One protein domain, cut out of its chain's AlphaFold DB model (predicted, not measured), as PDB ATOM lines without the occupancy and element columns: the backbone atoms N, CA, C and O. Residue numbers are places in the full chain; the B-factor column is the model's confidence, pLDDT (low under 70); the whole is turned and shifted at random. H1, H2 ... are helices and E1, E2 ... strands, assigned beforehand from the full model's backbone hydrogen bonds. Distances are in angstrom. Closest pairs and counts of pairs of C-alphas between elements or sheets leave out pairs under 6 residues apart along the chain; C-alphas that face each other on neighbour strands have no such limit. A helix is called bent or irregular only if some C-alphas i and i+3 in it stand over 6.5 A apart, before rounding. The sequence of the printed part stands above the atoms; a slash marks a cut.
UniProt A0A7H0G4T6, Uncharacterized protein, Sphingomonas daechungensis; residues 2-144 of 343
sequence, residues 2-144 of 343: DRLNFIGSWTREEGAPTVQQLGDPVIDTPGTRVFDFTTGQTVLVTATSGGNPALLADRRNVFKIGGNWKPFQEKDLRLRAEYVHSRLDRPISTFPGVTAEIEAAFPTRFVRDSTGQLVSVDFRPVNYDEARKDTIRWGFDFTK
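AT A GLANCE: This is residues 2 to 144 of the 343 residues of an uncharacterized protein of Sphingomonas daechungensis (UniProt A0A7H0G4T6). The model is a long, twisted ribbon of four strands, E1, E4, E5 and E8, side by side, with a smaller head at one end. In the head the bent hairpin E2 and E3, the short strands E7 and E6 and the small helix H2 are gathered, while H1 sits on the way from E1 to E2. The printed part has 143 residues, with two named helices and eight named strands in the order E1 H1 E2 E3 E4 E5 H2 E6 E7 E8. The ribbon has the order E1 E4 E5 E8, antiparallel throughout, and the head's sheet has the order E2 E3 E7 E6, mixed. The class is mostly strand, and the whole is extended, a rod with a radius of gyration of the C-alphas of 23.7 A and spans of 77 by 35 by 20 A.

HOW THE PARTS SIT: E1, residues 4 to 15, is an edge strand of the larger sheet and is antiparallel to E4, residues 58 to 69, at 173 degrees; N 7 and O 66 are 2.9 A apart, within hydrogen-bond range. H1, residues 19 to 23, follows E1 over a tight link and is not on either sheet. E2, residues 27 to 36, and E3, residues 41 to 49, form a hairpin, antiparallel at 152 degrees, with N 29 and O 47 at 2.8 A. E2 bends by 78 degrees at residue 31, and E3 bends by 65 degrees at residue 44. E4 and E5, residues 76 to 89, form another hairpin, antiparallel at 172 degrees, with N 63 and O 85 at 2.8 A. H2, residues 100 to 105, only grazes the smaller sheet, with its residues 100 to 104. E6, residues 110 to 112, and E7, residues 118 to 122, form a hairpin, antiparallel at 163 degrees, with N 111 and O 120 at 3.0 A. The closest C-alphas of H2 and E6 are those of Glu 103 and Phe 110, 6.3 A apart. E7 is parallel to E3 at 33 degrees, with N 48 and O 121 at 2.8 A. E8, residues 130 to 144, is the other edge strand of the larger sheet, antiparallel to E5 at 175 degrees, with N 82 and O 137 at 2.7 A. Each strand of the larger sheet is apart from each strand of the smaller one, and residues 92 to 93 pair with residues 126 to 127, antiparallel, outside the named strands. In H1 and H2 every O i to N i+4 pair is within hydrogen-bond range.

IN THESE COORDINATES: E1 begins at C-alpha 4, at (195.721, 216.352, 392.356), and measures 36.2 A from first to last C-alpha. H1 measures 5.8 A, E2 21.0 A and E3 21.7 A; C-alpha 27, where E2 begins, is at (198.909, 186.703, 341.359). E4 measures 36.7 A and E5 43.0 A. H2 measures 8.5 A, E6 6.6 A and E7 11.5 A. E8, the longest strand with 15 residues, measures 46.9 A and ends at C-alpha 144, at (175.811, 218.884, 397.301).

THE WHOLE: The two C-alphas farthest apart are those of Glu 74 and Ser 114, at 77.5 A. The first and last printed C-alphas, those of Asp 2 and Lys 144, are 21.4 A apart. Both sheets are strongly twisted, with C-alphas up to 6.7 A off the best plane in the larger and up to 5.2 A in the smaller. The printed part has no cut and no long link. The mean pLDDT of the printed part is 94.4, and no printed residue is under 70.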
ATOM      1  N   ASP A   2     196.630 214.495 398.986       73.19
ATOM      2  CA  ASP A   2     196.887 214.913 397.611       73.19
ATOM      3  C   ASP A   2     195.568 215.192 396.894       73.19
ATOM      4  O   ASP A   2     194.690 214.340 396.769       73.19
ATOM      5  N   ARG A   3     195.398 216.450 396.484       86.94
ATOM      6  CA  ARG A   3     194.188 216.948 395.811       86.94
ATOM      7  C   ARG A   3     194.264 216.804 394.297       86.94
ATOM      8  O   ARG A   3     193.258 217.009 393.625       86.94
ATOM      9  N   LEU A   4     195.437 216.477 393.772       92.81
ATOM     10  CA  LEU A   4     195.721 216.352 392.356       92.81
ATOM     11  C   LEU A   4     196.536 215.082 392.144       92.81
ATOM     12  O   LEU A   4     197.580 214.911 392.764       92.81
ATOM     13  N   ASN A   5     196.052 214.224 391.258       93.62
ATOM     14  CA  ASN A   5     196.805 213.108 390.718       93.62
ATOM     15  C   ASN A   5     196.974 213.326 389.217       93.62
ATOM     16  O   ASN A   5     196.019 213.711 388.538       93.62
ATOM     17  N   PHE A   6     198.172 213.065 388.716       95.00
ATOM     18  CA  PHE A   6     198.509 213.163 387.312       95.00
ATOM     19  C   PHE A   6     199.336 211.951 386.904       95.00
ATOM     20  O   PHE A   6     200.271 211.564 387.601       95.00
ATOM     21  N   ILE A   7     199.002 211.382 385.754       96.06
ATOM     22  CA  ILE A   7     199.750 210.298 385.139       96.06
ATOM     23  C   ILE A   7     200.046 210.658 383.690       96.06
ATOM     24  O   ILE A   7     199.172 211.102 382.949       96.06
ATOM     25  N   GLY A   8     201.295 210.460 383.291       97.62
ATOM     26  CA  GLY A   8     201.732 210.553 381.910       97.62
ATOM     27  C   GLY A   8     202.449 209.268 381.538       97.62
ATOM     28  O   GLY A   8     203.266 208.775 382.314       97.62
ATOM     29  N   SER A   9     202.152 208.722 380.367       97.81
ATOM     30  CA  SER A   9     202.911 207.609 379.813       97.81
ATOM     31  C   SER A   9     203.161 207.804 378.329       97.81
ATOM     32  O   SER A   9     202.394 208.453 377.611       97.81
ATOM     33  N   TRP A  10     204.273 207.242 377.877       97.88
ATOM     34  CA  TRP A  10     204.632 207.190 376.475       97.88
ATOM     35  C   TRP A  10     205.169 205.802 376.164       97.88
ATOM     36  O   TRP A  10     206.088 205.325 376.826       97.88
ATOM     37  N   THR A  11     204.571 205.159 375.169       97.94
ATOM     38  CA  THR A  11     204.932 203.815 374.728       97.94
ATOM     39  C   THR A  11     205.326 203.871 373.264       97.94
ATOM     40  O   THR A  11     204.657 204.537 372.466       97.94
ATOM     41  N   ARG A  12     206.399 203.159 372.917       97.62
ATOM     42  CA  ARG A  12     206.836 202.935 371.544       97.62
ATOM     43  C   ARG A  12     206.943 201.438 371.293       97.62
ATOM     44  O   ARG A  12     207.610 200.742 372.050       97.62
ATOM     45  N   GLU A  13     206.328 200.995 370.210       97.31
ATOM     46  CA  GLU A  13     206.321 199.613 369.739       97.31
ATOM     47  C   GLU A  13     206.668 199.598 368.247       97.31
ATOM     48  O   GLU A  13     206.371 200.553 367.521       97.31
ATOM     49  N   GLU A  14     207.308 198.525 367.796       95.94
ATOM     50  CA  GLU A  14     207.679 198.298 366.399       95.94
ATOM     51  C   GLU A  14     207.094 196.959 365.958       95.94
ATOM     52  O   GLU A  14     207.279 195.948 366.641       95.94
ATOM     53  N   GLY A  15     206.338 196.969 364.861       95.00
ATOM     54  CA  GLY A  15     205.714 195.788 364.284       95.00
ATOM     55  C   GLY A  15     206.403 195.420 362.977       95.00
ATOM     56  O   GLY A  15     206.423 196.179 362.004       95.00
ATOM     57  N   ALA A  16     207.000 194.231 362.959       96.00
ATOM     58  CA  ALA A  16     207.586 193.689 361.745       96.00
ATOM     59  C   ALA A  16     206.480 193.288 360.747       96.00
ATOM     60  O   ALA A  16     205.437 192.782 361.176       96.00
ATOM     61  N   PRO A  17     206.707 193.449 359.429       96.81
ATOM     62  CA  PRO A  17     205.831 192.869 358.419       96.81
ATOM     63  C   PRO A  17     205.761 191.347 358.584       96.81
ATOM     64  O   PRO A  17     206.752 190.702 358.940       96.81
ATOM     65  N   THR A  18     204.601 190.758 358.311       96.06
ATOM     66  CA  THR A  18     204.457 189.300 358.368       96.06
ATOM     67  C   THR A  18     205.182 188.630 357.198       96.06
ATOM     68  O   THR A  18     205.410 189.237 356.151       96.06
ATOM     69  N   VAL A  19     205.526 187.347 357.346       96.19
ATOM     70  CA  VAL A  19     206.184 186.576 356.272       96.19
ATOM     71  C   VAL A  19     205.315 186.541 355.011       96.19
ATOM     72  O   VAL A  19     205.835 186.658 353.908       96.19
ATOM     73  N   GLN A  20     203.996 186.459 355.178       95.56
ATOM     74  CA  GLN A  20     203.012 186.477 354.096       95.56
ATOM     75  C   GLN A  20     203.005 187.830 353.376       95.56
ATOM     76  O   GLN A  20     203.130 187.903 352.156       95.56
ATOM     77  N   GLN A  21     202.992 188.931 354.137       95.75
ATOM     78  CA  GLN A  21     203.058 190.279 353.570       95.75
ATOM     79  C   GLN A  21     204.317 190.513 352.728       95.75
ATOM     80  O   GLN A  21     204.269 191.324 351.810       95.75
ATOM     81  N   LEU A  22     205.425 189.826 353.018       96.06
ATOM     82  CA  LEU A  22     206.678 189.947 352.271       96.06
ATOM     83  C   LEU A  22     206.797 188.944 351.118       96.06
ATOM     84  O   LEU A  22     207.343 189.290 350.071       96.06
ATOM     85  N   GLY A  23     206.336 187.710 351.331       95.81
ATOM     86  CA  GLY A  23     206.683 186.549 350.514       95.81
ATOM     87  C   GLY A  23     205.523 185.871 349.793       95.81
ATOM     88  O   GLY A  23     205.775 184.917 349.059       95.81
ATOM     89  N   ASP A  24     204.280 186.328 349.974       96.88
ATOM     90  CA  ASP A  24     203.153 185.776 349.224       96.88
ATOM     91  C   ASP A  24     203.388 185.943 347.711       96.88
ATOM     92  O   ASP A  24     203.835 187.008 347.263       96.88
ATOM     93  N   PRO A  25     203.095 184.913 346.899       96.88
ATOM     94  CA  PRO A  25     203.311 184.972 345.461       96.88
ATOM     95  C   PRO A  25     202.446 186.060 344.823       96.88
ATOM     96  O   PRO A  25     201.314 186.304 345.243       96.88
ATOM     97  N   VAL A  26     202.980 186.699 343.782       96.75
ATOM     98  CA  VAL A  26     202.235 187.697 343.012       96.75
ATOM     99  C   VAL A  26     201.276 186.986 342.057       96.75
ATOM    100  O   VAL A  26     201.705 186.146 341.267       96.75
ATOM    101  N   ILE A  27     199.986 187.313 342.147       97.19
ATOM    102  CA  ILE A  27     198.909 186.703 341.359       97.19
ATOM    103  C   ILE A  27     198.098 187.801 340.675       97.19
ATOM    104  O   ILE A  27     197.529 188.663 341.351       97.19
ATOM    105  N   ASP A  28     197.982 187.709 339.353       97.75
ATOM    106  CA  ASP A  28     197.127 188.567 338.536       97.75
ATOM    107  C   ASP A  28     195.784 187.884 338.263       97.75
ATOM    108  O   ASP A  28     195.721 186.807 337.670       97.75
ATOM    109  N   THR A  29     194.694 188.520 338.691       97.56
ATOM    110  CA  THR A  29     193.327 188.007 338.551       97.56
ATOM    111  C   THR A  29     192.525 188.893 337.590       97.56
ATOM    112  O   THR A  29     192.051 189.965 337.993       97.56
ATOM    113  N   PRO A  30     192.363 188.491 336.317       97.38
ATOM    114  CA  PRO A  30     191.578 189.240 335.340       97.38
ATOM    115  C   PRO A  30     190.076 189.170 335.637       97.38
ATOM    116  O   PRO A  30     189.588 188.224 336.255       97.38
ATOM    117  N   GLY A  31     189.321 190.164 335.162       95.38
ATOM    118  CA  GLY A  31     187.859 190.185 335.303       95.38
ATOM    119  C   GLY A  31     187.370 190.467 336.726       95.38
ATOM    120  O   GLY A  31     186.219 190.173 337.054       95.38
ATOM    121  N   THR A  32     188.219 191.040 337.580       96.25
ATOM    122  CA  THR A  32     187.828 191.433 338.935       96.25
ATOM    123  C   THR A  32     186.970 192.692 338.861       96.25
ATOM    124  O   THR A  32     187.372 193.685 338.259       96.25
ATOM    125  N   ARG A  33     185.777 192.672 339.466       95.44
ATOM    126  CA  ARG A  33     184.899 193.852 339.533       95.44
ATOM    127  C   ARG A  33     185.396 194.808 340.606       95.44
ATOM    128  O   ARG A  33     185.422 194.444 341.779       95.44
ATOM    129  N   VAL A  34     185.722 196.032 340.211       94.62
ATOM    130  CA  VAL A  34     186.163 197.095 341.116       94.62
ATOM    131  C   VAL A  34     185.348 198.351 340.844       94.62
ATOM    132  O   VAL A  34     185.075 198.691 339.695       94.62
ATOM    133  N   PHE A  35     184.937 199.029 341.913       95.38
ATOM    134  CA  PHE A  35     184.274 200.322 341.810       95.38
ATOM    135  C   PHE A  35     185.324 201.435 341.713       95.38
ATOM    136  O   PHE A  35     186.128 201.614 342.632       95.38
ATOM    137  N   ASP A  36     185.319 202.163 340.598       94.50
ATOM    138  CA  ASP A  36     186.155 203.338 340.369       94.50
ATOM    139  C   ASP A  36     185.420 204.583 340.877       94.50
ATOM    140  O   ASP A  36     184.435 205.028 340.284       94.50
ATOM    141  N   PHE A  37     185.891 205.160 341.985       93.00
ATOM    142  CA  PHE A  37     185.284 206.359 342.567       93.00
ATOM    143  C   PHE A  37     185.572 207.622 341.745       93.00
ATOM    144  O   PHE A  37     184.869 208.616 341.917       93.00
ATOM    145  N   THR A  38     186.562 207.599 340.844       91.00
ATOM    146  CA  THR A  38     186.861 208.726 339.950       91.00
ATOM    147  C   THR A  38     185.807 208.847 338.848       91.00
ATOM    148  O   THR A  38     185.394 209.954 338.507       91.00
ATOM    149  N   THR A  39     185.338 207.718 338.308       91.62
ATOM    150  CA  THR A  39     184.330 207.676 337.231       91.62
ATOM    151  C   THR A  39     182.918 207.350 337.730       91.62
ATOM    152  O   THR A  39     181.946 207.572 337.012       91.62
ATOM    153  N   GLY A  40     182.782 206.851 338.963       93.25
ATOM    154  CA  GLY A  40     181.510 206.433 339.558       93.25
ATOM    155  C   GLY A  40     180.950 205.138 338.963       93.25
ATOM    156  O   GLY A  40     179.747 204.893 339.056       93.25
ATOM    157  N   GLN A  41     181.796 204.329 338.319       93.38
ATOM    158  CA  GLN A  41     181.401 203.120 337.598       93.38
ATOM    159  C   GLN A  41     182.080 201.875 338.172       93.38
ATOM    160  O   GLN A  41     183.195 201.923 338.686       93.38
ATOM    161  N   THR A  42     181.408 200.728 338.048       95.50
ATOM    162  CA  THR A  42     182.024 199.421 338.302       95.50
ATOM    163  C   THR A  42     182.633 198.905 337.010       95.50
ATOM    164  O   THR A  42     181.912 198.670 336.041       95.50
ATOM    165  N   VAL A  43     183.942 198.679 337.013       95.06
ATOM    166  CA  VAL A  43     184.702 198.196 335.856       95.06
ATOM    167  C   VAL A  43     185.321 196.830 336.143       95.06
ATOM    168  O   VAL A  43     185.472 196.423 337.299       95.06
ATOM    169  N   LEU A  44     185.646 196.095 335.081       96.56
ATOM    170  CA  LEU A  44     186.390 194.841 335.165       96.56
ATOM    171  C   LEU A  44     187.872 195.137 334.966       96.56
ATOM    172  O   LEU A  44     188.259 195.640 333.916       96.56
ATOM    173  N   VAL A  45     188.689 194.791 335.955       96.12
ATOM    174  CA  VAL A  45     190.134 195.036 335.942       96.12
ATOM    175  C   VAL A  45     190.917 193.744 336.114       96.12
ATOM    176  O   VAL A  45     190.409 192.745 336.635       96.12
ATOM    177  N   THR A  46     192.186 193.786 335.730       97.44
ATOM    178  CA  THR A  46     193.181 192.823 336.200       97.44
ATOM    179  C   THR A  46     193.691 193.266 337.566       97.44
ATOM    180  O   THR A  46     194.396 194.272 337.674       97.44
ATOM    181  N   ALA A  47     193.297 192.535 338.607       96.12
ATOM    182  CA  ALA A  47     193.693 192.794 339.984       96.12
ATOM    183  C   ALA A  47     194.965 192.011 340.331       96.12
ATOM    184  O   ALA A  47     194.948 190.780 340.323       96.12
ATOM    185  N   THR A  48     196.042 192.711 340.667       96.56
ATOM    186  CA  THR A  48     197.284 192.103 341.156       96.56
ATOM    187  C   THR A  48     197.242 192.005 342.678       96.56
ATOM    188  O   THR A  48     196.948 192.981 343.370       96.56
ATOM    189  N   SER A  49     197.544 190.828 343.211       95.50
ATOM    190  CA  SER A  49     197.593 190.527 344.647       95.50
ATOM    191  C   SER A  49     198.894 189.803 345.002       95.50
ATOM    192  O   SER A  49     199.641 189.419 344.104       95.50
ATOM    193  N   GLY A  50     199.194 189.657 346.293       95.94
ATOM    194  CA  GLY A  50     200.402 188.985 346.784       95.94
ATOM    195  C   GLY A  50     201.218 189.826 347.762       95.94
ATOM    196  O   GLY A  50     200.759 190.856 348.262       95.94
ATOM    197  N   GLY A  51     202.445 189.383 348.015       95.94
ATOM    198  CA  GLY A  51     203.380 190.017 348.934       95.94
ATOM    199  C   GLY A  51     204.132 191.195 348.315       95.94
ATOM    200  O   GLY A  51     204.235 191.369 347.094       95.94
ATOM    201  N   ASN A  52     204.692 192.029 349.181       96.12
ATOM    202  CA  ASN A  52     205.548 193.144 348.828       96.12
ATOM    203  C   ASN A  52     206.838 193.100 349.673       96.12
ATOM    204  O   ASN A  52     206.824 193.506 350.835       96.12
ATOM    205  N   PRO A  53     207.978 192.669 349.104       95.12
ATOM    206  CA  PRO A  53     209.235 192.560 349.845       95.12
ATOM    207  C   PRO A  53     209.838 193.921 350.227       95.12
ATOM    208  O   PRO A  53     210.763 193.978 351.028       95.12
ATOM    209  N   ALA A  54     209.326 195.022 349.669       94.69
ATOM    210  CA  ALA A  54     209.781 196.375 349.976       94.69
ATOM    211  C   ALA A  54     209.099 196.985 351.218       94.69
ATOM    212  O   ALA A  54     209.284 198.173 351.488       94.69
ATOM    213  N   LEU A  55     208.283 196.217 351.953       96.31
ATOM    214  CA  LEU A  55     207.613 196.716 353.152       96.31
ATOM    215  C   LEU A  55     208.602 197.004 354.281       96.31
ATOM    216  O   LEU A  55     209.491 196.218 354.598       96.31
ATOM    217  N   LEU A  56     208.384 198.142 354.928       96.50
ATOM    218  CA  LEU A  56     209.097 198.555 356.128       96.50
ATOM    219  C   LEU A  56     208.290 198.191 357.373       96.50
ATOM    220  O   LEU A  56     207.058 198.181 357.335       96.50
ATOM    221  N   ALA A  57     208.990 197.982 358.490       96.62
ATOM    222  CA  ALA A  57     208.362 197.841 359.797       96.62
ATOM    223  C   ALA A  57     207.549 199.092 360.163       96.62
ATOM    224  O   ALA A  57     207.987 200.245 359.960       96.62
ATOM    225  N   ASP A  58     206.359 198.843 360.699       96.88
ATOM    226  CA  ASP A  58     205.502 199.882 361.238       96.88
ATOM    227  C   ASP A  58     206.000 200.304 362.626       96.88
ATOM    228  O   ASP A  58     206.806 199.630 363.275       96.88
ATOM    229  N   ARG A  59     205.574 201.482 363.082       97.88
ATOM    230  CA  ARG A  59     205.947 201.955 364.416       97.88
ATOM    231  C   ARG A  59     204.795 202.655 365.096       97.88
ATOM    232  O   ARG A  59     204.317 203.690 364.632       97.88
ATOM    233  N   ARG A  60     204.405 202.143 366.255       97.62
ATOM    234  CA  ARG A  60     203.316 202.679 367.065       97.62
ATOM    235  C   ARG A  60     203.874 203.501 368.216       97.62
ATOM    236  O   ARG A  60     204.688 203.030 369.000       97.62
ATOM    237  N   ASN A  61     203.412 204.741 368.334       98.06
ATOM    238  CA  ASN A  61     203.701 205.619 369.460       98.06
ATOM    239  C   ASN A  61     202.381 206.003 370.129       98.06
ATOM    240  O   ASN A  61     201.499 206.572 369.483       98.06
ATOM    241  N   VAL A  62     202.253 205.722 371.423       98.12
ATOM    242  CA  VAL A  62     201.065 206.070 372.208       98.12
ATOM    243  C   VAL A  62     201.482 206.977 373.348       98.12
ATOM    244  O   VAL A  62     202.240 206.578 374.225       98.12
ATOM    245  N   PHE A  63     200.978 208.204 373.340       98.25
ATOM    246  CA  PHE A  63     201.109 209.148 374.438       98.25
ATOM    247  C   PHE A  63     199.783 209.224 375.190       98.25
ATOM    248  O   PHE A  63     198.732 209.438 374.585       98.25
ATOM    249  N   LYS A  64     199.827 209.048 376.509       98.12
ATOM    250  CA  LYS A  64     198.665 209.171 377.387       98.12
ATOM    251  C   LYS A  64     198.967 210.168 378.484       98.12
ATOM    252  O   LYS A  64     200.038 210.142 379.084       98.12
ATOM    253  N   ILE A  65     197.997 211.018 378.768       98.06
ATOM    254  CA  ILE A  65     198.060 211.992 379.846       98.06
ATOM    255  C   ILE A  65     196.704 212.032 380.539       98.06
ATOM    256  O   ILE A  65     195.672 212.214 379.899       98.06
ATOM    257  N   GLY A  66     196.697 211.817 381.847       97.38
ATOM    258  CA  GLY A  66     195.493 211.715 382.656       97.38
ATOM    259  C   GLY A  66     195.635 212.503 383.945       97.38
ATOM    260  O   GLY A  66     196.710 212.570 384.534       97.38
ATOM    261  N   GLY A  67     194.541 213.100 384.395       97.12
ATOM    262  CA  GLY A  67     194.496 213.892 385.610       97.12
ATOM    263  C   GLY A  67     193.186 213.710 386.358       97.12
ATOM    264  O   GLY A  67     192.110 213.659 385.760       97.12
ATOM    265  N   ASN A  68     193.288 213.654 387.682       96.06
ATOM    266  CA  ASN A  68     192.159 213.725 388.594       96.06
ATOM    267  C   ASN A  68     192.417 214.817 389.630       96.06
ATOM    268  O   ASN A  68     193.421 214.784 390.340       96.06
ATOM    269  N   TRP A  69     191.502 215.775 389.731       95.81
ATOM    270  CA  TRP A  69     191.649 216.949 390.578       95.81
ATOM    271  C   TRP A  69     190.409 217.172 391.442       95.81
ATOM    272  O   TRP A  69     189.285 217.245 390.945       95.81
ATOM    273  N   LYS A  70     190.619 217.322 392.752       94.62
ATOM    274  CA  LYS A  70     189.619 217.747 393.733       94.62
ATOM    275  C   LYS A  70     189.944 219.181 394.188       94.62
ATOM    276  O   LYS A  70     190.703 219.358 395.143       94.62
ATOM    277  N   PRO A  71     189.405 220.217 393.519       89.62
ATOM    278  CA  PRO A  71     189.779 221.614 393.765       89.62
ATOM    279  C   PRO A  71     189.435 222.121 395.171       89.62
ATOM    280  O   PRO A  71     190.145 222.963 395.717       89.62
ATOM    281  N   PHE A  72     188.360 221.612 395.780       90.00
ATOM    282  CA  PHE A  72     187.851 222.088 397.067       90.00
ATOM    283  C   PHE A  72     187.842 220.961 398.104       90.00
ATOM    284  O   PHE A  72     187.507 219.823 397.789       90.00
ATOM    285  N   GLN A  73     188.186 221.276 399.355       84.12
ATOM    286  CA  GLN A  73     188.135 220.301 400.455       84.12
ATOM    287  C   GLN A  73     186.696 220.088 400.947       84.12
ATOM    288  O   GLN A  73     186.266 218.951 401.118       84.12
ATOM    289  N   GLU A  74     185.949 221.184 401.101       84.88
ATOM    290  CA  GLU A  74     184.585 221.210 401.650       84.88
ATOM    291  C   GLU A  74     183.505 220.823 400.635       84.88
ATOM    292  O   GLU A  74     182.459 220.291 401.000       84.88
ATOM    293  N   LYS A  75     183.734 221.106 399.347       86.12
ATOM    294  CA  LYS A  75     182.801 220.751 398.272       86.12
ATOM    295  C   LYS A  75     183.222 219.422 397.670       86.12
ATOM    296  O   LYS A  75     184.390 219.234 397.332       86.12
ATOM    297  N   ASP A  76     182.263 218.531 397.460       88.62
ATOM    298  CA  ASP A  76     182.502 217.291 396.730       88.62
ATOM    299  C   ASP A  76     182.427 217.562 395.223       88.62
ATOM    300  O   ASP A  76     181.444 217.242 394.563       88.62
ATOM    301  N   LEU A  77     183.445 218.256 394.704       92.31
ATOM    302  CA  LEU A  77     183.674 218.458 393.274       92.31
ATOM    303  C   LEU A  77     184.924 217.684 392.864       92.31
ATOM    304  O   LEU A  77     186.000 217.936 393.407       92.31
ATOM    305  N   ARG A  78     184.798 216.792 391.884       93.56
ATOM    306  CA  ARG A  78     185.910 216.061 391.267       93.56
ATOM    307  C   ARG A  78     185.938 216.352 389.776       93.56
ATOM    308  O   ARG A  78     184.897 216.344 389.129       93.56
ATOM    309  N   LEU A  79     187.122 216.623 389.248       95.94
ATOM    310  CA  LEU A  79     187.377 216.879 387.837       95.94
ATOM    311  C   LEU A  79     188.313 215.794 387.324       95.94
ATOM    312  O   LEU A  79     189.357 215.549 387.926       95.94
ATOM    313  N   ARG A  80     187.953 215.160 386.211       96.12
ATOM    314  CA  ARG A  80     188.754 214.109 385.580       96.12
ATOM    315  C   ARG A  80     188.938 214.405 384.101       96.12
ATOM    316  O   ARG A  80     187.982 214.777 383.424       96.12
ATOM    317  N   ALA A  81     190.157 214.248 383.606       97.44
ATOM    318  CA  ALA A  81     190.485 214.430 382.199       97.44
ATOM    319  C   ALA A  81     191.552 213.423 381.772       97.44
ATOM    320  O   ALA A  81     192.490 213.156 382.515       97.44
ATOM    321  N   GLU A  82     191.408 212.885 380.574       97.62
ATOM    322  CA  GLU A  82     192.329 211.956 379.937       97.62
ATOM    323  C   GLU A  82     192.454 212.335 378.463       97.62
ATOM    324  O   GLU A  82     191.455 212.578 377.781       97.62
ATOM    325  N   TYR A  83     193.682 212.380 377.967       98.06
ATOM    326  CA  TYR A  83     193.996 212.543 376.561       98.06
ATOM    327  C   TYR A  83     194.933 211.423 376.118       98.06
ATOM    328  O   TYR A  83     195.945 211.140 376.761       98.06
ATOM    329  N   VAL A  84     194.572 210.782 375.012       98.25
ATOM    330  CA  VAL A  84     195.335 209.713 374.376       98.25
ATOM    331  C   VAL A  84     195.607 210.122 372.938       98.25
ATOM    332  O   VAL A  84     194.677 210.296 372.151       98.25
ATOM    333  N   HIS A  85     196.885 210.242 372.606       98.00
ATOM    334  CA  HIS A  85     197.377 210.437 371.253       98.00
ATOM    335  C   HIS A  85     198.043 209.149 370.777       98.00
ATOM    336  O   HIS A  85     199.046 208.718 371.347       98.00
ATOM    337  N   SER A  86     197.491 208.535 369.739       97.88
ATOM    338  CA  SER A  86     198.085 207.385 369.066       97.88
ATOM    339  C   SER A  86     198.547 207.796 367.675       97.88
ATOM    340  O   SER A  86     197.761 208.349 366.901       97.88
ATOM    341  N   ARG A  87     199.805 207.499 367.358       97.75
ATOM    342  CA  ARG A  87     200.407 207.694 366.041       97.75
ATOM    343  C   ARG A  87     201.036 206.387 365.582       97.75
ATOM    344  O   ARG A  87     201.928 205.864 366.245       97.75
ATOM    345  N   LEU A  88     200.577 205.889 364.445       97.62
ATOM    346  CA  LEU A  88     201.120 204.727 363.762       97.62
ATOM    347  C   LEU A  88     201.847 205.214 362.509       97.62
ATOM    348  O   LEU A  88     201.205 205.689 361.577       97.62
ATOM    349  N   ASP A  89     203.173 205.160 362.520       97.38
ATOM    350  CA  ASP A  89     204.011 205.479 361.364       97.38
ATOM    351  C   ASP A  89     204.089 204.264 360.442       97.38
ATOM    352  O   ASP A  89     204.218 203.135 360.924       97.38
ATOM    353  N   ARG A  90     204.090 204.504 359.126       96.44
ATOM    354  CA  ARG A  90     204.211 203.449 358.110       96.44
ATOM    355  C   ARG A  90     203.230 202.279 358.267       96.44
ATOM    356  O   ARG A  90     203.665 201.138 358.098       96.44
ATOM    357  N   PRO A  91     201.930 202.515 358.550       96.31
ATOM    358  CA  PRO A  91     200.991 201.408 358.647       96.31
ATOM    359  C   PRO A  91     200.982 200.613 357.342       96.31
ATOM    360  O   PRO A  91     200.942 201.204 356.260       96.31
ATOM    361  N   ILE A  92     201.030 199.289 357.458       95.81
ATOM    362  CA  ILE A  92     200.948 198.369 356.324       95.81
ATOM    363  C   ILE A  92     199.474 198.078 356.080       95.81
ATOM    364  O   ILE A  92     198.800 197.519 356.943       95.81
ATOM    365  N   SER A  93     198.959 198.464 354.919       93.25
ATOM    366  CA  SER A  93     197.584 198.144 354.536       93.25
ATOM    367  C   SER A  93     197.443 198.110 353.013       93.25
ATOM    368  O   SER A  93     198.324 198.566 352.277       93.25
ATOM    369  N   THR A  94     196.357 197.519 352.536       92.19
ATOM    370  CA  THR A  94     195.973 197.503 351.123       92.19
ATOM    371  C   THR A  94     195.090 198.711 350.807       92.19
ATOM    372  O   THR A  94     194.749 199.506 351.687       92.19
ATOM    373  N   PHE A  95     194.754 198.909 349.535       89.75
ATOM    374  CA  PHE A  95     193.896 200.020 349.131       89.75
ATOM    375  C   PHE A  95     192.421 199.712 349.444       89.75
ATOM    376  O   PHE A  95     191.919 198.680 348.997       89.75
ATOM    377  N   PRO A  96     191.696 200.595 350.159       84.25
ATOM    378  CA  PRO A  96     190.276 200.397 350.468       84.25
ATOM    379  C   PRO A  96     189.358 200.590 349.247       84.25
ATOM    380  O   PRO A  96     188.181 200.240 349.295       84.25
ATOM    381  N   GLY A  97     189.877 201.170 348.162       86.50
ATOM    382  CA  GLY A  97     189.157 201.433 346.922       86.50
ATOM    383  C   GLY A  97     189.976 202.293 345.960       86.50
ATOM    384  O   GLY A  97     191.061 202.764 346.304       86.50
ATOM    385  N   VAL A  98     189.448 202.502 344.754       90.25
ATOM    386  CA  VAL A  98     190.084 203.322 343.711       90.25
ATOM    387  C   VAL A  98     189.547 204.747 343.801       90.25
ATOM    388  O   VAL A  98     188.535 205.065 343.184       90.25
ATOM    389  N   THR A  99     190.180 205.600 344.607       92.12
ATOM    390  CA  THR A  99     189.821 207.027 344.695       92.12
ATOM    391  C   THR A  99     190.851 207.898 343.990       92.12
ATOM    392  O   THR A  99     192.020 207.523 343.886       92.12
ATOM    393  N   ALA A 100     190.437 209.089 343.553       91.00
ATOM    394  CA  ALA A 100     191.318 210.037 342.878       91.00
ATOM    395  C   ALA A 100     192.535 210.429 343.739       91.00
ATOM    396  O   ALA A 100     193.636 210.608 343.223       91.00
ATOM    397  N   GLU A 101     192.366 210.529 345.061       90.44
ATOM    398  CA  GLU A 101     193.451 210.851 345.992       90.44
ATOM    399  C   GLU A 101     194.473 209.714 346.106       90.44
ATOM    400  O   GLU A 101     195.674 209.974 346.187       90.44
ATOM    401  N   ILE A 102     194.008 208.460 346.110       90.75
ATOM    402  CA  ILE A 102     194.876 207.279 346.181       90.75
ATOM    403  C   ILE A 102     195.606 207.083 344.849       90.75
ATOM    404  O   ILE A 102     196.809 206.830 344.850       90.75
ATOM    405  N   GLU A 103     194.910 207.262 343.727       91.00
ATOM    406  CA  GLU A 103     195.498 207.196 342.389       91.00
ATOM    407  C   GLU A 103     196.588 208.259 342.202       91.00
ATOM    408  O   GLU A 103     197.692 207.946 341.759       91.00
ATOM    409  N   ALA A 104     196.339 209.497 342.643       90.56
ATOM    410  CA  ALA A 104     197.344 210.558 342.624       90.56
ATOM    411  C   ALA A 104     198.535 210.273 343.559       90.56
ATOM    412  O   ALA A 104     199.667 210.656 343.257       90.56
ATOM    413  N   ALA A 105     198.301 209.610 344.697       90.56
ATOM    414  CA  ALA A 105     199.364 209.234 345.624       90.56
ATOM    415  C   ALA A 105     200.216 208.067 345.095       90.56
ATOM    416  O   ALA A 105     201.425 208.057 345.329       90.56
ATOM    417  N   PHE A 106     199.614 207.116 344.376       91.31
ATOM    418  CA  PHE A 106     200.252 205.892 343.886       91.31
ATOM    419  C   PHE A 106     199.974 205.652 342.389       91.31
ATOM    420  O   PHE A 106     199.389 204.629 342.032       91.31
ATOM    421  N   PRO A 107     200.440 206.535 341.487       90.19
ATOM    422  CA  PRO A 107     200.071 206.491 340.069       90.19
ATOM    423  C   PRO A 107     200.536 205.215 339.362       90.19
ATOM    424  O   PRO A 107     199.923 204.774 338.401       90.19
ATOM    425  N   THR A 108     201.597 204.572 339.849       91.38
ATOM    426  CA  THR A 108     202.103 203.318 339.271       91.38
ATOM    427  C   THR A 108     201.265 202.092 339.645       91.38
ATOM    428  O   THR A 108     201.540 201.010 339.139       91.38
ATOM    429  N   ARG A 109     200.301 202.216 340.571       93.31
ATOM    430  CA  ARG A 109     199.441 201.106 341.030       93.31
ATOM    431  C   ARG A 109     198.125 201.011 340.264       93.31
ATOM    432  O   ARG A 109     197.457 199.987 340.360       93.31
ATOM    433  N   PHE A 110     197.765 202.054 339.523       94.38
ATOM    434  CA  PHE A 110     196.522 202.136 338.767       94.38
ATOM    435  C   PHE A 110     196.869 202.405 337.310       94.38
ATOM    436  O   PHE A 110     197.488 203.417 336.989       94.38
ATOM    437  N   VAL A 111     196.491 201.489 336.425       94.44
ATOM    438  CA  VAL A 111     196.721 201.645 334.989       94.44
ATOM    439  C   VAL A 111     195.392 201.938 334.322       94.44
ATOM    440  O   VAL A 111     194.433 201.173 334.468       94.44
ATOM    441  N   ARG A 112     195.352 203.042 333.576       93.81
ATOM    442  CA  ARG A 112     194.224 203.426 332.729       93.81
ATOM    443  C   ARG A 112     194.577 203.267 331.255       93.81
ATOM    444  O   ARG A 112     195.737 203.410 330.872       93.81
ATOM    445  N   ASP A 113     193.576 202.964 330.440       92.38
ATOM    446  CA  ASP A 113     193.708 202.935 328.985       92.38
ATOM    447  C   ASP A 113     193.621 204.342 328.361       92.38
ATOM    448  O   ASP A 113     193.445 205.353 329.045       92.38
ATOM    449  N   SER A 114     193.720 204.419 327.031       92.31
ATOM    450  CA  SER A 114     193.619 205.676 326.277       92.31
ATOM    451  C   SER A 114     192.249 206.357 326.368       92.31
ATOM    452  O   SER A 114     192.127 207.524 326.009       92.31
ATOM    453  N   THR A 115     191.214 205.636 326.804       90.56
ATOM    454  CA  THR A 115     189.859 206.165 327.011       90.56
ATOM    455  C   THR A 115     189.648 206.680 328.437       90.56
ATOM    456  O   THR A 115     188.607 207.264 328.732       90.56
ATOM    457  N   GLY A 116     190.643 206.507 329.314       88.94
ATOM    458  CA  GLY A 116     190.587 206.892 330.721       88.94
ATOM    459  C   GLY A 116     189.906 205.857 331.618       88.94
ATOM    460  O   GLY A 116     189.676 206.143 332.797       88.94
ATOM    461  N   GLN A 117     189.595 204.660 331.109       92.12
ATOM    462  CA  GLN A 117     189.046 203.576 331.921       92.12
ATOM    463  C   GLN A 117     190.148 202.804 332.636       92.12
ATOM    464  O   GLN A 117     191.240 202.602 332.108       92.12
ATOM    465  N   LEU A 118     189.856 202.377 333.861       94.94
ATOM    466  CA  LEU A 118     190.775 201.594 334.675       94.94
ATOM    467  C   LEU A 118     190.826 200.151 334.159       94.94
ATOM    468  O   LEU A 118     189.792 199.496 334.058       94.94
ATOM    469  N   VAL A 119     192.032 199.662 333.861       95.62
ATOM    470  CA  VAL A 119     192.257 198.319 333.293       95.62
ATOM    471  C   VAL A 119     193.025 197.391 334.231       95.62
ATOM    472  O   VAL A 119     192.844 196.175 334.180       95.62
ATOM    473  N   SER A 120     193.860 197.934 335.120       95.38
ATOM    474  CA  SER A 120     194.610 197.142 336.097       95.38
ATOM    475  C   SER A 120     194.816 197.899 337.403       95.38
ATOM    476  O   SER A 120     194.986 199.122 337.408       95.38
ATOM    477  N   VAL A 121     194.780 197.151 338.507       95.94
ATOM    478  CA  VAL A 121     194.990 197.658 339.863       95.94
ATOM    479  C   VAL A 121     195.899 196.710 340.629       95.94
ATOM    480  O   VAL A 121     195.607 195.519 340.730       95.94
ATOM    481  N   ASP A 122     196.962 197.244 341.223       95.44
ATOM    482  CA  ASP A 122     197.828 196.505 342.141       95.44
ATOM    483  C   ASP A 122     197.381 196.728 343.593       95.44
ATOM    484  O   ASP A 122     197.572 197.804 344.159       95.44
ATOM    485  N   PHE A 123     196.777 195.697 344.193       94.56
ATOM    486  CA  PHE A 123     196.257 195.694 345.564       94.56
ATOM    487  C   PHE A 123     197.266 195.210 346.607       94.56
ATOM    488  O   PHE A 123     196.900 195.046 347.775       94.56
ATOM    489  N   ARG A 124     198.524 194.967 346.227       95.44
ATOM    490  CA  ARG A 124     199.540 194.516 347.180       95.44
ATOM    491  C   ARG A 124     199.739 195.547 348.296       95.44
ATOM    492  O   ARG A 124     199.640 196.753 348.051       95.44
ATOM    493  N   PRO A 125     200.031 195.090 349.524       95.44
ATOM    494  CA  PRO A 125     200.170 195.972 350.673       95.44
ATOM    495  C   PRO A 125     201.273 197.012 350.462       95.44
ATOM    496  O   PRO A 125     202.335 196.732 349.891       95.44
ATOM    497  N   VAL A 126     201.032 198.219 350.969       94.94
ATOM    498  CA  VAL A 126     201.985 199.334 350.961       94.94
ATOM    499  C   VAL A 126     202.102 199.944 352.354       94.94
ATOM    500  O   VAL A 126     201.199 199.820 353.181       94.94
ATOM    501  N   ASN A 127     203.214 200.634 352.613       95.12
ATOM    502  CA  ASN A 127     203.324 201.502 353.780       95.12
ATOM    503  C   ASN A 127     202.673 202.857 353.473       95.12
ATOM    504  O   ASN A 127     203.116 203.572 352.572       95.12
ATOM    505  N   TYR A 128     201.663 203.225 354.255       93.81
ATOM    506  CA  TYR A 128     201.114 204.584 354.280       93.81
ATOM    507  C   TYR A 128     202.054 205.541 355.037       93.81
ATOM    508  O   TYR A 128     203.059 205.112 355.592       93.81
ATOM    509  N   ASP A 129     201.761 206.843 355.082       94.19
ATOM    510  CA  ASP A 129     202.627 207.804 355.790       94.19
ATOM    511  C   ASP A 129     202.440 207.677 357.311       94.19
ATOM    512  O   ASP A 129     203.348 207.303 358.059       94.19
ATOM    513  N   GLU A 130     201.210 207.919 357.764       95.12
ATOM    514  CA  GLU A 130     200.837 207.843 359.172       95.12
ATOM    515  C   GLU A 130     199.335 207.595 359.354       95.12
ATOM    516  O   GLU A 130     198.511 208.067 358.575       95.12
ATOM    517  N   ALA A 131     198.955 206.930 360.440       95.69
ATOM    518  CA  ALA A 131     197.590 206.913 360.954       95.69
ATOM    519  C   ALA A 131     197.574 207.513 362.362       95.69
ATOM    520  O   ALA A 131     198.378 207.148 363.222       95.69
ATOM    521  N   ARG A 132     196.666 208.457 362.612       96.88
ATOM    522  CA  ARG A 132     196.577 209.191 363.879       96.88
ATOM    523  C   ARG A 132     195.197 209.066 364.490       96.88
ATOM    524  O   ARG A 132     194.191 209.170 363.787       96.88
ATOM    525  N   LYS A 133     195.161 208.903 365.812       96.94
ATOM    526  CA  LYS A 133     193.938 208.897 366.613       96.94
ATOM    527  C   LYS A 133     194.132 209.712 367.884       96.94
ATOM    528  O   LYS A 133     194.968 209.380 368.719       96.94
ATOM    529  N   ASP A 134     193.315 210.745 368.030       97.56
ATOM    530  CA  ASP A 134     193.249 211.595 369.214       97.56
ATOM    531  C   ASP A 134     191.954 211.312 369.962       97.56
ATOM    532  O   ASP A 134     190.870 211.491 369.410       97.56
ATOM    533  N   THR A 135     192.055 210.895 371.221       97.50
ATOM    534  CA  THR A 135     190.898 210.714 372.105       97.50
ATOM    535  C   THR A 135     191.036 211.612 373.314       97.50
ATOM    536  O   THR A 135     192.028 211.536 374.031       97.50
ATOM    537  N   ILE A 136     190.023 212.431 373.576       97.44
ATOM    538  CA  ILE A 136     189.893 213.166 374.830       97.44
ATOM    539  C   ILE A 136     188.651 212.685 375.568       97.44
ATOM    540  O   ILE A 136     187.562 212.612 374.994       97.44
ATOM    541  N   ARG A 137     188.816 212.360 376.847       96.56
ATOM    542  CA  ARG A 137     187.741 211.995 377.767       96.56
ATOM    543  C   ARG A 137     187.820 212.932 378.948       96.56
ATOM    544  O   ARG A 137     188.866 213.065 379.567       96.56
ATOM    545  N   TRP A 138     186.726 213.586 379.278       96.25
ATOM    546  CA  TRP A 138     186.689 214.457 380.442       96.25
ATOM    547  C   TRP A 138     185.357 214.320 381.151       96.25
ATOM    548  O   TRP A 138     184.363 213.877 380.572       96.25
ATOM    549  N   GLY A 139     185.341 214.683 382.424       95.62
ATOM    550  CA  GLY A 139     184.123 214.722 383.198       95.62
ATOM    551  C   GLY A 139     184.289 215.424 384.527       95.62
ATOM    552  O   GLY A 139     185.397 215.738 384.969       95.62
ATOM    553  N   PHE A 140     183.154 215.663 385.163       95.44
ATOM    554  CA  PHE A 140     183.099 216.171 386.518       95.44
ATOM    555  C   PHE A 140     182.008 215.463 387.305       95.44
ATOM    556  O   PHE A 140     180.960 215.116 386.757       95.44
ATOM    557  N   ASP A 141     182.263 215.306 388.596       91.75
ATOM    558  CA  ASP A 141     181.319 214.788 389.572       91.75
ATOM    559  C   ASP A 141     181.124 215.854 390.643       91.75
ATOM    560  O   ASP A 141     182.094 216.339 391.231       91.75
ATOM    561  N   PHE A 142     179.878 216.255 390.867       92.06
ATOM    562  CA  PHE A 142     179.524 217.247 391.872       92.06
ATOM    563  C   PHE A 142     178.404 216.737 392.771       92.06
ATOM    564  O   PHE A 142     177.299 216.476 392.292       92.06
ATOM    565  N   THR A 143     178.665 216.687 394.076       88.06
ATOM    566  CA  THR A 143     177.666 216.359 395.096       88.06
ATOM    567  C   THR A 143     177.457 217.542 396.035       88.06
ATOM    568  O   THR A 143     178.406 218.105 396.589       88.06
ATOM    569  N   LYS A 144     176.193 217.909 396.271       85.75
ATOM    570  CA  LYS A 144     175.811 218.884 397.301       85.75
ATOM    571  C   LYS A 144     174.629 218.372 398.112       85.75
ATOM    572  O   LYS A 144     173.591 218.026 397.548       85.75
TER     573      LYS A 144